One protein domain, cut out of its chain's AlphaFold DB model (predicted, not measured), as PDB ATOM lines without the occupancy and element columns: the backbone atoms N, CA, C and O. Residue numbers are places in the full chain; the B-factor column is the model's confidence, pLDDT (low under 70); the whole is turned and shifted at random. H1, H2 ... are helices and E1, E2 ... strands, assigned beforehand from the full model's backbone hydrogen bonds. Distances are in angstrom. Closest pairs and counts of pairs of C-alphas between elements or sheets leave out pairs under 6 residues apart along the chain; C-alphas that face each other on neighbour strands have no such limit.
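Overview. This is residues 270 to 364 of the 368 residues of the protein "DC_STAMP domain-containing protein" of Hydatigena taeniaeformis (UniProt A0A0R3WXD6). A small two-stranded hairpin, E1 and E2, lies near the middle of a body made largely of loops and short helices, and one long helix, H6, runs along one side of that body, its last residues, 357 to 364, sticking out free. H2 and H3 form a small corner far out at one end, while H4 and H5 lie toward the other. The printed part has 95 residues, with named elements in the order H1, H2, H3, E1, E2, H4, H5, H6; the sheet is E1 - E2, antiparallel, and the class is mostly helix. The whole is compact, with a radius of gyration of the C-alphas of 14.0 A and spans of 35 by 31 by 24 A.

Along the chain. Strand E1 is residues 313 to 315, with C-alpha 313 at (302.368, 115.891, 413.839), and strand E2 is residues 322 to 324. Helix H4 is residues 325 to 331, 10.0 A long, and H5 is residues 339 to 342. H1 is residues 270 to 276, 10.0 A long, with C-alpha 270 at (292.608, 122.759, 428.539). H2 is residues 281 to 285 and H3 residues 287 to 292. H6, residues 346 to 364, is 27.6 A long, with C-alpha 364 at (313.574, 140.101, 415.612).

Arrangement. E1 and E2 form a hairpin, antiparallel at 159 degrees; N 314 and O 323 are within hydrogen-bond range at 2.8 A, as are N 323 and O 314 at 2.8 A. The closest C-alphas of E1 and H4, those of Met 313 and His 325, are 5.6 A apart. H1 and E2 are only just apart, their closest C-alphas 8.2 A from each other. H1 and H5 are close but not clearly touching, the closest C-alphas being those of Gln 270 and Ala 340, 6.6 A. H5 and H6 are also close but not clearly touching, with Cys 341 and Ile 349 the closest C-alphas at 7.3 A. H2 and H3 touch only at the corner by their link, closest at the C-alphas of Ala 283 and Ala 290, 5.2 A. H6 is apart from E1, E2 and H4. Each O i to N i+4 pair is within hydrogen-bond range in H1, H2 and H3, against 14 of 15 in H6 and 1 of 3 in H4, where 3 of 4 O i to N i+3 pairs are within range; H5 is too short for an O i to N i+4 pair.

Size, cuts and confidence. The C-alphas of Leu 293 and Ala 347 are the two farthest apart, at 38.0 A. The printed part has no cut. The link from H3 to E1, residues 293 to 312, is long; in it residues 298 to 299 pair antiparallel with residues 306 to 307. The mean pLDDT of the printed part is 76.7, and 28 residues are under 70, among them 279 to 284, 293 to 296, 345 to 350 and 362 to 364.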
ATOM      1  N   GLN A 270     291.607 121.691 428.395       84.38
ATOM      2  CA  GLN A 270     292.608 122.759 428.539       84.38
ATOM      3  C   GLN A 270     293.682 122.433 429.582       84.38
ATOM      4  O   GLN A 270     294.859 122.743 429.390       84.38
ATOM      5  N   HIS A 271     293.287 121.807 430.694       86.25
ATOM      6  CA  HIS A 271     294.223 121.419 431.743       86.25
ATOM      7  C   HIS A 271     295.186 120.330 431.251       86.25
ATOM      8  O   HIS A 271     296.396 120.459 431.432       86.25
ATOM      9  N   GLU A 272     294.677 119.300 430.565       85.69
ATOM     10  CA  GLU A 272     295.522 118.247 429.987       85.69
ATOM     11  C   GLU A 272     296.479 118.789 428.919       85.69
ATOM     12  O   GLU A 272     297.654 118.423 428.913       85.69
ATOM     13  N   VAL A 273     296.015 119.688 428.045       86.44
ATOM     14  CA  VAL A 273     296.861 120.316 427.016       86.44
ATOM     15  C   VAL A 273     298.033 121.048 427.659       86.44
ATOM     16  O   VAL A 273     299.167 120.831 427.245       86.44
ATOM     17  N   ARG A 274     297.791 121.834 428.718       84.50
ATOM     18  CA  ARG A 274     298.850 122.540 429.463       84.50
ATOM     19  C   ARG A 274     299.862 121.601 430.117       84.50
ATOM     20  O   ARG A 274     301.000 122.003 430.328       84.50
ATOM     21  N   LEU A 275     299.463 120.388 430.492       85.19
ATOM     22  CA  LEU A 275     300.388 119.392 431.038       85.19
ATOM     23  C   LEU A 275     301.218 118.734 429.932       85.19
ATOM     24  O   LEU A 275     302.415 118.533 430.110       85.19
ATOM     25  N   LEU A 276     300.592 118.420 428.797       83.94
ATOM     26  CA  LEU A 276     301.236 117.738 427.673       83.94
ATOM     27  C   LEU A 276     302.137 118.655 426.835       83.94
ATOM     28  O   LEU A 276     303.082 118.162 426.224       83.94
ATOM     29  N   SER A 277     301.848 119.958 426.788       79.50
ATOM     30  CA  SER A 277     302.642 120.942 426.044       79.50
ATOM     31  C   SER A 277     303.883 121.422 426.799       79.50
ATOM     32  O   SER A 277     304.744 122.067 426.199       79.50
ATOM     33  N   LYS A 278     304.021 121.091 428.093       76.25
ATOM     34  CA  LYS A 278     305.224 121.431 428.862       76.25
ATOM     35  C   LYS A 278     306.443 120.705 428.280       76.25
ATOM     36  O   LYS A 278     306.419 119.475 428.175       76.25
ATOM     37  N   PRO A 279     307.513 121.434 427.912       69.00
ATOM     38  CA  PRO A 279     308.743 120.808 427.457       69.00
ATOM     39  C   PRO A 279     309.345 119.955 428.579       69.00
ATOM     40  O   PRO A 279     309.103 120.177 429.765       69.00
ATOM     41  N   SER A 280     310.145 118.956 428.210       67.81
ATOM     42  CA  SER A 280     310.923 118.217 429.203       67.81
ATOM     43  C   SER A 280     311.914 119.160 429.894       67.81
ATOM     44  O   SER A 280     312.468 120.047 429.248       67.81
ATOM     45  N   MET A 281     312.194 118.934 431.183       62.22
ATOM     46  CA  MET A 281     313.134 119.755 431.976       62.22
ATOM     47  C   MET A 281     314.480 119.980 431.260       62.22
ATOM     48  O   MET A 281     315.075 121.048 431.329       62.22
ATOM     49  N   ILE A 282     314.955 118.979 430.514       60.97
ATOM     50  CA  ILE A 282     316.207 119.049 429.743       60.97
ATOM     51  C   ILE A 282     316.082 119.994 428.536       60.97
ATOM     52  O   ILE A 282     317.032 120.702 428.205       60.97
ATOM     53  N   ALA A 283     314.923 120.017 427.873       64.38
ATOM     54  CA  ALA A 283     314.656 120.928 426.763       64.38
ATOM     55  C   ALA A 283     314.511 122.388 427.223       64.38
ATOM     56  O   ALA A 283     314.814 123.291 426.445       64.38
ATOM     57  N   GLU A 284     314.104 122.606 428.474       67.75
ATOM     58  CA  GLU A 284     314.023 123.928 429.100       67.75
ATOM     59  C   GLU A 284     315.412 124.473 429.476       67.75
ATOM     60  O   GLU A 284     315.721 125.626 429.188       67.75
ATOM     61  N   VAL A 285     316.289 123.627 430.029       73.50
ATOM     62  CA  VAL A 285     317.642 124.027 430.462       73.50
ATOM     63  C   VAL A 285     318.629 124.154 429.293       73.50
ATOM     64  O   VAL A 285     319.475 125.046 429.288       73.50
ATOM     65  N   ALA A 286     318.552 123.271 428.290       75.38
ATOM     66  CA  ALA A 286     319.533 123.217 427.203       75.38
ATOM     67  C   ALA A 286     318.883 122.912 425.836       75.38
ATOM     68  O   ALA A 286     319.010 121.799 425.311       75.38
ATOM     69  N   PRO A 287     318.244 123.900 425.179       69.44
ATOM     70  CA  PRO A 287     317.479 123.678 423.947       69.44
ATOM     71  C   PRO A 287     318.342 123.217 422.760       69.44
ATOM     72  O   PRO A 287     317.896 122.411 421.942       69.44
ATOM     73  N   LYS A 288     319.603 123.670 422.669       73.56
ATOM     74  CA  LYS A 288     320.543 123.221 421.624       73.56
ATOM     75  C   LYS A 288     320.921 121.746 421.799       73.56
ATOM     76  O   LYS A 288     320.899 120.997 420.826       73.56
ATOM     77  N   LEU A 289     321.199 121.317 423.032       72.88
ATOM     78  CA  LEU A 289     321.531 119.925 423.351       72.88
ATOM     79  C   LEU A 289     320.318 119.007 423.155       72.88
ATOM     80  O   LEU A 289     320.440 117.936 422.567       72.88
ATOM     81  N   ALA A 290     319.130 119.458 423.563       68.56
ATOM     82  CA  ALA A 290     317.886 118.731 423.343       68.56
ATOM     83  C   ALA A 290     317.567 118.541 421.850       68.56
ATOM     84  O   ALA A 290     317.076 117.480 421.463       68.56
ATOM     85  N   LYS A 291     317.891 119.528 421.002       67.44
ATOM     86  CA  LYS A 291     317.747 119.424 419.543       67.44
ATOM     87  C   LYS A 291     318.745 118.433 418.934       67.44
ATOM     88  O   LYS A 291     318.351 117.623 418.102       67.44
ATOM     89  N   VAL A 292     320.005 118.452 419.381       73.31
ATOM     90  CA  VAL A 292     321.046 117.504 418.933       73.31
ATOM     91  C   VAL A 292     320.704 116.066 419.338       73.31
ATOM     92  O   VAL A 292     320.837 115.149 418.534       73.31
ATOM     93  N   LEU A 293     320.188 115.870 420.552       68.88
ATOM     94  CA  LEU A 293     319.812 114.556 421.084       68.88
ATOM     95  C   LEU A 293     318.395 114.097 420.684       68.88
ATOM     96  O   LEU A 293     317.942 113.060 421.166       68.88
ATOM     97  N   ARG A 294     317.676 114.848 419.831       66.06
ATOM     98  CA  ARG A 294     316.281 114.566 419.417       66.06
ATOM     99  C   ARG A 294     315.325 114.328 420.600       66.06
ATOM    100  O   ARG A 294     314.435 113.476 420.572       66.06
ATOM    101  N   LEU A 295     315.517 115.090 421.675       65.50
ATOM    102  CA  LEU A 295     314.733 114.992 422.910       65.50
ATOM    103  C   LEU A 295     313.452 115.840 422.877       65.50
ATOM    104  O   LEU A 295     312.616 115.716 423.771       65.50
ATOM    105  N   THR A 296     313.264 116.674 421.851       66.38
ATOM    106  CA  THR A 296     312.020 117.418 421.628       66.38
ATOM    107  C   THR A 296     310.977 116.488 421.020       66.38
ATOM    108  O   THR A 296     311.032 116.193 419.828       66.38
ATOM    109  N   LYS A 297     310.036 116.002 421.831       74.50
ATOM    110  CA  LYS A 297     308.938 115.143 421.374       74.50
ATOM    111  C   LYS A 297     307.597 115.771 421.737       74.50
ATOM    112  O   LYS A 297     307.423 116.215 422.867       74.50
ATOM    113  N   GLY A 298     306.664 115.789 420.792       80.44
ATOM    114  CA  GLY A 298     305.276 116.181 421.022       80.44
ATOM    115  C   GLY A 298     304.439 114.966 421.416       80.44
ATOM    116  O   GLY A 298     304.601 113.887 420.846       80.44
ATOM    117  N   THR A 299     303.541 115.128 422.388       86.88
ATOM    118  CA  THR A 299     302.595 114.072 422.780       86.88
ATOM    119  C   THR A 299     301.203 114.416 422.283       86.88
ATOM    120  O   THR A 299     300.686 115.493 422.567       86.88
ATOM    121  N   CYS A 300     300.593 113.512 421.515       88.56
ATOM    122  CA  CYS A 300     299.290 113.766 420.916       88.56
ATOM    123  C   CYS A 300     298.212 113.887 421.999       88.56
ATOM    124  O   CYS A 300     298.001 112.940 422.750       88.56
ATOM    125  N   VAL A 301     297.455 114.985 422.032       88.81
ATOM    126  CA  VAL A 301     296.367 115.160 423.019       88.81
ATOM    127  C   VAL A 301     295.263 114.091 422.895       88.81
ATOM    128  O   VAL A 301     294.604 113.731 423.871       88.81
ATOM    129  N   ILE A 302     295.087 113.526 421.696       87.88
ATOM    130  CA  ILE A 302     294.024 112.561 421.382       87.88
ATOM    131  C   ILE A 302     294.459 111.142 421.757       87.88
ATOM    132  O   ILE A 302     293.869 110.531 422.645       87.88
ATOM    133  N   CYS A 303     295.502 110.617 421.101       87.94
ATOM    134  CA  CYS A 303     295.947 109.231 421.288       87.94
ATOM    135  C   CYS A 303     297.086 109.050 422.300       87.94
ATOM    136  O   CYS A 303     297.502 107.916 422.532       87.94
ATOM    137  N   ARG A 304     297.609 110.142 422.875       87.12
ATOM    138  CA  ARG A 304     298.736 110.156 423.827       87.12
ATOM    139  C   ARG A 304     300.014 109.489 423.316       87.12
ATOM    140  O   ARG A 304     300.878 109.127 424.109       87.12
ATOM    141  N   ASP A 305     300.156 109.336 422.001       87.31
ATOM    142  CA  ASP A 305     301.396 108.847 421.411       87.31
ATOM    143  C   ASP A 305     302.413 109.982 421.288       87.31
ATOM    144  O   ASP A 305     302.061 111.116 420.950       87.31
ATOM    145  N   THR A 306     303.671 109.665 421.578       84.25
ATOM    146  CA  THR A 306     304.769 110.631 421.617       84.25
ATOM    147  C   THR A 306     305.625 110.484 420.364       84.25
ATOM    148  O   THR A 306     306.176 109.409 420.099       84.25
ATOM    149  N   ARG A 307     305.754 111.565 419.592       81.19
ATOM    150  CA  ARG A 307     306.450 111.584 418.299       81.19
ATOM    151  C   ARG A 307     307.347 112.811 418.162       81.19
ATOM    152  O   ARG A 307     307.200 113.785 418.896       81.19
ATOM    153  N   GLU A 308     308.309 112.747 417.251       74.81
ATOM    154  CA  GLU A 308     309.109 113.918 416.898       74.81
ATOM    155  C   GLU A 308     308.214 114.953 416.181       74.81
ATOM    156  O   GLU A 308     307.415 114.568 415.322       74.81
ATOM    157  N   PRO A 309     308.296 116.244 416.549       69.50
ATOM    158  CA  PRO A 309     307.542 117.312 415.902       69.50
ATOM    159  C   PRO A 309     308.038 117.513 414.463       69.50
ATOM    160  O   PRO A 309     309.242 117.642 414.239       69.50
ATOM    161  N   GLY A 310     307.131 117.516 413.483       71.88
ATOM    162  CA  GLY A 310     307.483 117.561 412.061       71.88
ATOM    163  C   GLY A 310     306.344 117.092 411.153       71.88
ATOM    164  O   GLY A 310     305.179 117.337 411.437       71.88
ATOM    165  N   SER A 311     306.672 116.373 410.079       69.31
ATOM    166  CA  SER A 311     305.725 115.959 409.026       69.31
ATOM    167  C   SER A 311     304.616 114.992 409.461       69.31
ATOM    168  O   SER A 311     303.707 114.718 408.683       69.31
ATOM    169  N   GLU A 312     304.687 114.433 410.670       76.56
ATOM    170  CA  GLU A 312     303.711 113.462 411.183       76.56
ATOM    171  C   GLU A 312     302.766 114.062 412.241       76.56
ATOM    172  O   GLU A 312     301.793 113.413 412.654       76.56
ATOM    173  N   MET A 313     303.042 115.288 412.697       84.75
ATOM    174  CA  MET A 313     302.368 115.891 413.839       84.75
ATOM    175  C   MET A 313     302.244 117.407 413.700       84.75
ATOM    176  O   MET A 313     303.243 118.112 413.592       84.75
ATOM    177  N   TYR A 314     301.015 117.902 413.806       85.75
ATOM    178  CA  TYR A 314     300.719 119.322 413.896       85.75
ATOM    179  C   TYR A 314     300.880 119.808 415.341       85.75
ATOM    180  O   TYR A 314     300.457 119.136 416.285       85.75
ATOM    181  N   ILE A 315     301.502 120.974 415.517       87.69
ATOM    182  CA  ILE A 315     301.609 121.662 416.805       87.69
ATOM    183  C   ILE A 315     301.005 123.046 416.642       87.69
ATOM    184  O   ILE A 315     301.482 123.845 415.840       87.69
ATOM    185  N   CYS A 316     299.974 123.327 417.430       85.62
ATOM    186  CA  CYS A 316     299.325 124.624 417.433       85.62
ATOM    187  C   CYS A 316     300.274 125.701 417.996       85.62
ATOM    188  O   CYS A 316     300.785 125.520 419.106       85.62
ATOM    189  N   PRO A 317     300.472 126.835 417.296       81.50
ATOM    190  CA  PRO A 317     301.343 127.907 417.770       81.50
ATOM    191  C   PRO A 317     300.803 128.590 419.033       81.50
ATOM    192  O   PRO A 317     301.596 129.013 419.865       81.50
ATOM    193  N   VAL A 318     299.476 128.657 419.192       80.12
ATOM    194  CA  VAL A 318     298.793 129.353 420.298       80.12
ATOM    195  C   VAL A 318     298.974 128.618 421.624       80.12
ATOM    196  O   VAL A 318     299.385 129.211 422.617       80.12
ATOM    197  N   ASP A 319     298.708 127.311 421.630       79.12
ATOM    198  CA  ASP A 319     298.588 126.533 422.872       79.12
ATOM    199  C   ASP A 319     299.672 125.471 423.058       79.12
ATOM    200  O   ASP A 319     299.697 124.775 424.076       79.12
ATOM    201  N   GLY A 320     300.535 125.283 422.058       80.94
ATOM    202  CA  GLY A 320     301.476 124.163 422.015       80.94
ATOM    203  C   GLY A 320     300.779 122.799 421.959       80.94
ATOM    204  O   GLY A 320     301.403 121.771 422.222       80.94
ATOM    205  N   CYS A 321     299.476 122.769 421.653       87.25
ATOM    206  CA  CYS A 321     298.702 121.539 421.549       87.25
ATOM    207  C   CYS A 321     299.192 120.729 420.351       87.25
ATOM    208  O   CYS A 321     299.161 121.212 419.219       87.25
ATOM    209  N   ALA A 322     299.628 119.499 420.606       88.94
ATOM    210  CA  ALA A 322     300.161 118.623 419.581       88.94
ATOM    211  C   ALA A 322     299.119 117.560 419.178       88.94
ATOM    212  O   ALA A 322     298.568 116.842 420.022       88.94
ATOM    213  N   THR A 323     298.869 117.409 417.880       89.12
ATOM    214  CA  THR A 323     297.950 116.422 417.291       89.12
ATOM    215  C   THR A 323     298.644 115.666 416.160       89.12
ATOM    216  O   THR A 323     299.221 116.259 415.255       89.12
ATOM    217  N   CYS A 324     298.625 114.329 416.185       88.31
ATOM    218  CA  CYS A 324     299.151 113.565 415.052       88.31
ATOM    219  C   CYS A 324     298.166 113.612 413.876       88.31
ATOM    220  O   CYS A 324     296.948 113.584 414.086       88.31
ATOM    221  N   HIS A 325     298.675 113.616 412.642       85.25
ATOM    222  CA  HIS A 325     297.826 113.763 411.452       85.25
ATOM    223  C   HIS A 325     296.777 112.654 411.310       85.25
ATOM    224  O   HIS A 325     295.677 112.892 410.819       85.25
ATOM    225  N   GLN A 326     297.075 111.442 411.785       84.31
ATOM    226  CA  GLN A 326     296.112 110.338 411.771       84.31
ATOM    227  C   GLN A 326     294.904 110.601 412.680       84.31
ATOM    228  O   GLN A 326     293.777 110.308 412.294       84.31
ATOM    229  N   CYS A 327     295.122 111.149 413.880       86.56
ATOM    230  CA  CYS A 327     294.023 111.539 414.762       86.56
ATOM    231  C   CYS A 327     293.300 112.783 414.241       86.56
ATOM    232  O   CYS A 327     292.085 112.881 414.382       86.56
ATOM    233  N   GLN A 328     294.037 113.711 413.633       86.25
ATOM    234  CA  GLN A 328     293.487 114.943 413.082       86.25
ATOM    235  C   GLN A 328     292.492 114.678 411.952       86.25
ATOM    236  O   GLN A 328     291.370 115.159 412.046       86.25
ATOM    237  N   ARG A 329     292.850 113.826 410.976       83.12
ATOM    238  CA  ARG A 329     291.991 113.449 409.833       83.12
ATOM    239  C   ARG A 329     290.616 112.896 410.223       83.12
ATOM    240  O   ARG A 329     289.706 112.894 409.408       83.12
ATOM    241  N   ILE A 330     290.460 112.385 411.446       81.81
ATOM    242  CA  ILE A 330     289.179 111.859 411.947       81.81
ATOM    243  C   ILE A 330     288.275 112.973 412.484       81.81
ATOM    244  O   ILE A 330     287.058 112.803 412.552       81.81
ATOM    245  N   ILE A 331     288.867 114.089 412.900       82.94
ATOM    246  CA  ILE A 331     288.156 115.222 413.488       82.94
ATOM    247  C   ILE A 331     287.885 116.291 412.431       82.94
ATOM    248  O   ILE A 331     286.748 116.733 412.309       82.94
ATOM    249  N   SER A 332     288.913 116.694 411.685       82.88
ATOM    250  CA  SER A 332     288.814 117.686 410.616       82.88
ATOM    251  C   SER A 332     289.741 117.321 409.459       82.88
ATOM    252  O   SER A 332     290.809 116.734 409.655       82.88
ATOM    253  N   ASN A 333     289.332 117.690 408.245       81.44
ATOM    254  CA  ASN A 333     290.178 117.593 407.058       81.44
ATOM    255  C   ASN A 333     291.249 118.695 407.024       81.44
ATOM    256  O   ASN A 333     292.232 118.552 406.297       81.44
ATOM    257  N   ASP A 334     291.093 119.750 407.829       82.69
ATOM    258  CA  ASP A 334     292.019 120.876 407.849       82.69
ATOM    259  C   ASP A 334     293.293 120.534 408.646       82.69
ATOM    260  O   ASP A 334     293.216 120.206 409.840       82.69
ATOM    261  N   PRO A 335     294.486 120.636 408.028       77.00
ATOM    262  CA  PRO A 335     295.760 120.263 408.647       77.00
ATOM    263  C   PRO A 335     296.220 121.233 409.742       77.00
ATOM    264  O   PRO A 335     297.083 120.875 410.540       77.00
ATOM    265  N   GLU A 336     295.607 122.411 409.848       80.88
ATOM    266  CA  GLU A 336     295.905 123.412 410.883       80.88
ATOM    267  C   GLU A 336     294.843 123.459 411.994       80.88
ATOM    268  O   GLU A 336     294.906 124.279 412.916       80.88
ATOM    269  N   PHE A 337     293.872 122.543 411.952       83.44
ATOM    270  CA  PHE A 337     292.805 122.474 412.938       83.44
ATOM    271  C   PHE A 337     293.319 122.067 414.327       83.44
ATOM    272  O   PHE A 337     293.822 120.958 414.536       83.44
ATOM    273  N   CYS A 338     293.120 122.947 415.311       86.19
ATOM    274  CA  CYS A 338     293.423 122.680 416.713       86.19
ATOM    275  C   CYS A 338     292.139 122.488 417.529       86.19
ATOM    276  O   CYS A 338     291.403 123.439 417.783       86.19
ATOM    277  N   VAL A 339     291.924 121.269 418.033       83.56
ATOM    278  CA  VAL A 339     290.782 120.943 418.910       83.56
ATOM    279  C   VAL A 339     290.775 121.801 420.181       83.56
ATOM    280  O   VAL A 339     289.718 122.201 420.652       83.56
ATOM    281  N   ALA A 340     291.953 122.091 420.741       85.38
ATOM    282  CA  ALA A 340     292.066 122.847 421.987       85.38
ATOM    283  C   ALA A 340     291.704 124.330 421.819       85.38
ATOM    284  O   ALA A 340     291.186 124.928 422.756       85.38
ATOM    285  N   CYS A 341     291.936 124.915 420.640       83.25
ATOM    286  CA  CYS A 341     291.561 126.305 420.388       83.25
ATOM    287  C   CYS A 341     290.048 126.461 420.204       83.25
ATOM    288  O   CYS A 341     289.502 127.475 420.613       83.25
ATOM    289  N   VAL A 342     289.365 125.452 419.650       81.88
ATOM    290  CA  VAL A 342     287.894 125.460 419.505       81.88
ATOM    291  C   VAL A 342     287.186 125.409 420.860       81.88
ATOM    292  O   VAL A 342     286.138 126.013 421.038       81.88
ATOM    293  N   ASP A 343     287.767 124.699 421.824       78.81
ATOM    294  CA  ASP A 343     287.254 124.597 423.195       78.81
ATOM    295  C   ASP A 343     287.484 125.879 424.029       78.81
ATOM    296  O   ASP A 343     286.959 126.010 425.132       78.81
ATOM    297  N   ARG A 344     288.279 126.840 423.536       75.81
ATOM    298  CA  ARG A 344     288.592 128.077 424.264       75.81
ATOM    299  C   ARG A 344     287.584 129.192 424.022       75.81
ATOM    300  O   ARG A 344     287.089 129.389 422.920       75.81
ATOM    301  N   ASN A 345     287.413 130.024 425.050       69.62
ATOM    302  CA  ASN A 345     286.723 131.306 424.930       69.62
ATOM    303  C   ASN A 345     287.543 132.290 424.083       69.62
ATOM    304  O   ASN A 345     288.757 132.414 424.269       69.62
ATOM    305  N   GLU A 346     286.864 133.060 423.236       65.62
ATOM    306  CA  GLU A 346     287.449 134.008 422.277       65.62
ATOM    307  C   GLU A 346     288.434 135.007 422.922       65.62
ATOM    308  O   GLU A 346     289.550 135.188 422.439       65.62
ATOM    309  N   ALA A 347     288.101 135.542 424.104       65.81
ATOM    310  CA  ALA A 347     288.962 136.461 424.863       65.81
ATOM    311  C   ALA A 347     290.294 135.843 425.345       65.81
ATOM    312  O   ALA A 347     291.267 136.552 425.584       65.81
ATOM    313  N   SER A 348     290.358 134.517 425.505       63.44
ATOM    314  CA  SER A 348     291.593 133.823 425.905       63.44
ATOM    315  C   SER A 348     292.517 133.526 424.722       63.44
ATOM    316  O   SER A 348     293.716 133.314 424.906       63.44
ATOM    317  N   ILE A 349     291.967 133.508 423.504       61.62
ATOM    318  CA  ILE A 349     292.720 133.307 422.264       61.62
ATOM    319  C   ILE A 349     293.445 134.603 421.891       61.62
ATOM    320  O   ILE A 349     294.626 134.564 421.551       61.62
ATOM    321  N   THR A 350     292.775 135.751 422.018       65.00
ATOM    322  CA  THR A 350     293.357 137.070 421.720       65.00
ATOM    323  C   THR A 350     294.549 137.407 422.623       65.00
ATOM    324  O   THR A 350     295.576 137.860 422.121       65.00
ATOM    325  N   ASP A 351     294.480 137.100 423.924       71.50
ATOM    326  CA  ASP A 351     295.609 137.262 424.863       71.50
ATOM    327  C   ASP A 351     296.815 136.375 424.491       71.50
ATOM    328  O   ASP A 351     297.964 136.823 424.496       71.50
ATOM    329  N   ALA A 352     296.571 135.116 424.111       67.00
ATOM    330  CA  ALA A 352     297.632 134.195 423.702       67.00
ATOM    331  C   ALA A 352     298.303 134.625 422.384       67.00
ATOM    332  O   ALA A 352     299.532 134.579 422.274       67.00
ATOM    333  N   LEU A 353     297.520 135.095 421.407       70.81
ATOM    334  CA  LEU A 353     298.043 135.661 420.159       70.81
ATOM    335  C   LEU A 353     298.881 136.921 420.417       70.81
ATOM    336  O   LEU A 353     299.981 137.030 419.879       70.81
ATOM    337  N   GLY A 354     298.430 137.813 421.307       67.00
ATOM    338  CA  GLY A 354     299.197 138.997 421.706       67.00
ATOM    339  C   GLY A 354     300.555 138.646 422.328       67.00
ATOM    340  O   GLY A 354     301.574 139.252 421.989       67.00
ATOM    341  N   LYS A 355     300.611 137.609 423.174       74.75
ATOM    342  CA  LYS A 355     301.871 137.100 423.749       74.75
ATOM    343  C   LYS A 355     302.815 136.534 422.689       74.75
ATOM    344  O   LYS A 355     304.015 136.791 422.749       74.75
ATOM    345  N   LEU A 356     302.300 135.790 421.710       67.94
ATOM    346  CA  LEU A 356     303.113 135.287 420.599       67.94
ATOM    347  C   LEU A 356     303.669 136.416 419.735       67.94
ATOM    348  O   LEU A 356     304.836 136.363 419.349       67.94
ATOM    349  N   GLU A 357     302.860 137.437 419.456       74.94
ATOM    350  CA  GLU A 357     303.287 138.599 418.682       74.94
ATOM    351  C   GLU A 357     304.399 139.370 419.407       74.94
ATOM    352  O   GLU A 357     305.399 139.746 418.792       74.94
ATOM    353  N   GLN A 358     304.287 139.529 420.731       72.62
ATOM    354  CA  GLN A 358     305.350 140.100 421.561       72.62
ATOM    355  C   GLN A 358     306.624 139.246 421.540       72.62
ATOM    356  O   GLN A 358     307.716 139.789 421.390       72.62
ATOM    357  N   ILE A 359     306.513 137.916 421.633       71.19
ATOM    358  CA  ILE A 359     307.670 137.011 421.535       71.19
ATOM    359  C   ILE A 359     308.342 137.133 420.161       71.19
ATOM    360  O   ILE A 359     309.567 137.194 420.101       71.19
ATOM    361  N   TYR A 360     307.572 137.202 419.070       66.44
ATOM    362  CA  TYR A 360     308.111 137.399 417.721       66.44
ATOM    363  C   TYR A 360     308.810 138.753 417.579       66.44
ATOM    364  O   TYR A 360     309.957 138.792 417.134       66.44
ATOM    365  N   LYS A 361     308.176 139.846 418.026       71.56
ATOM    366  CA  LYS A 361     308.779 141.191 418.040       71.56
ATOM    367  C   LYS A 361     310.086 141.221 418.834       71.56
ATOM    368  O   LYS A 361     311.072 141.776 418.362       71.56
ATOM    369  N   ASN A 362     310.130 140.539 419.976       63.97
ATOM    370  CA  ASN A 362     311.324 140.442 420.816       63.97
ATOM    371  C   ASN A 362     312.411 139.514 420.244       63.97
ATOM    372  O   ASN A 362     313.556 139.580 420.685       63.97
ATOM    373  N   ARG A 363     312.089 138.647 419.273       53.91
ATOM    374  CA  ARG A 363     313.046 137.738 418.612       53.91
ATOM    375  C   ARG A 363     313.688 138.341 417.359       53.91
ATOM    376  O   ARG A 363     314.744 137.869 416.945       53.91
ATOM    377  N   SER A 364     313.088 139.388 416.797       51.69
ATOM    378  CA  SER A 364     313.574 140.101 415.612       51.69
ATOM    379  C   SER A 364     314.720 141.124 415.794       51.69
ATOM    380  O   SER A 364     315.193 141.585 414.761       51.69
TER     381      SER A 364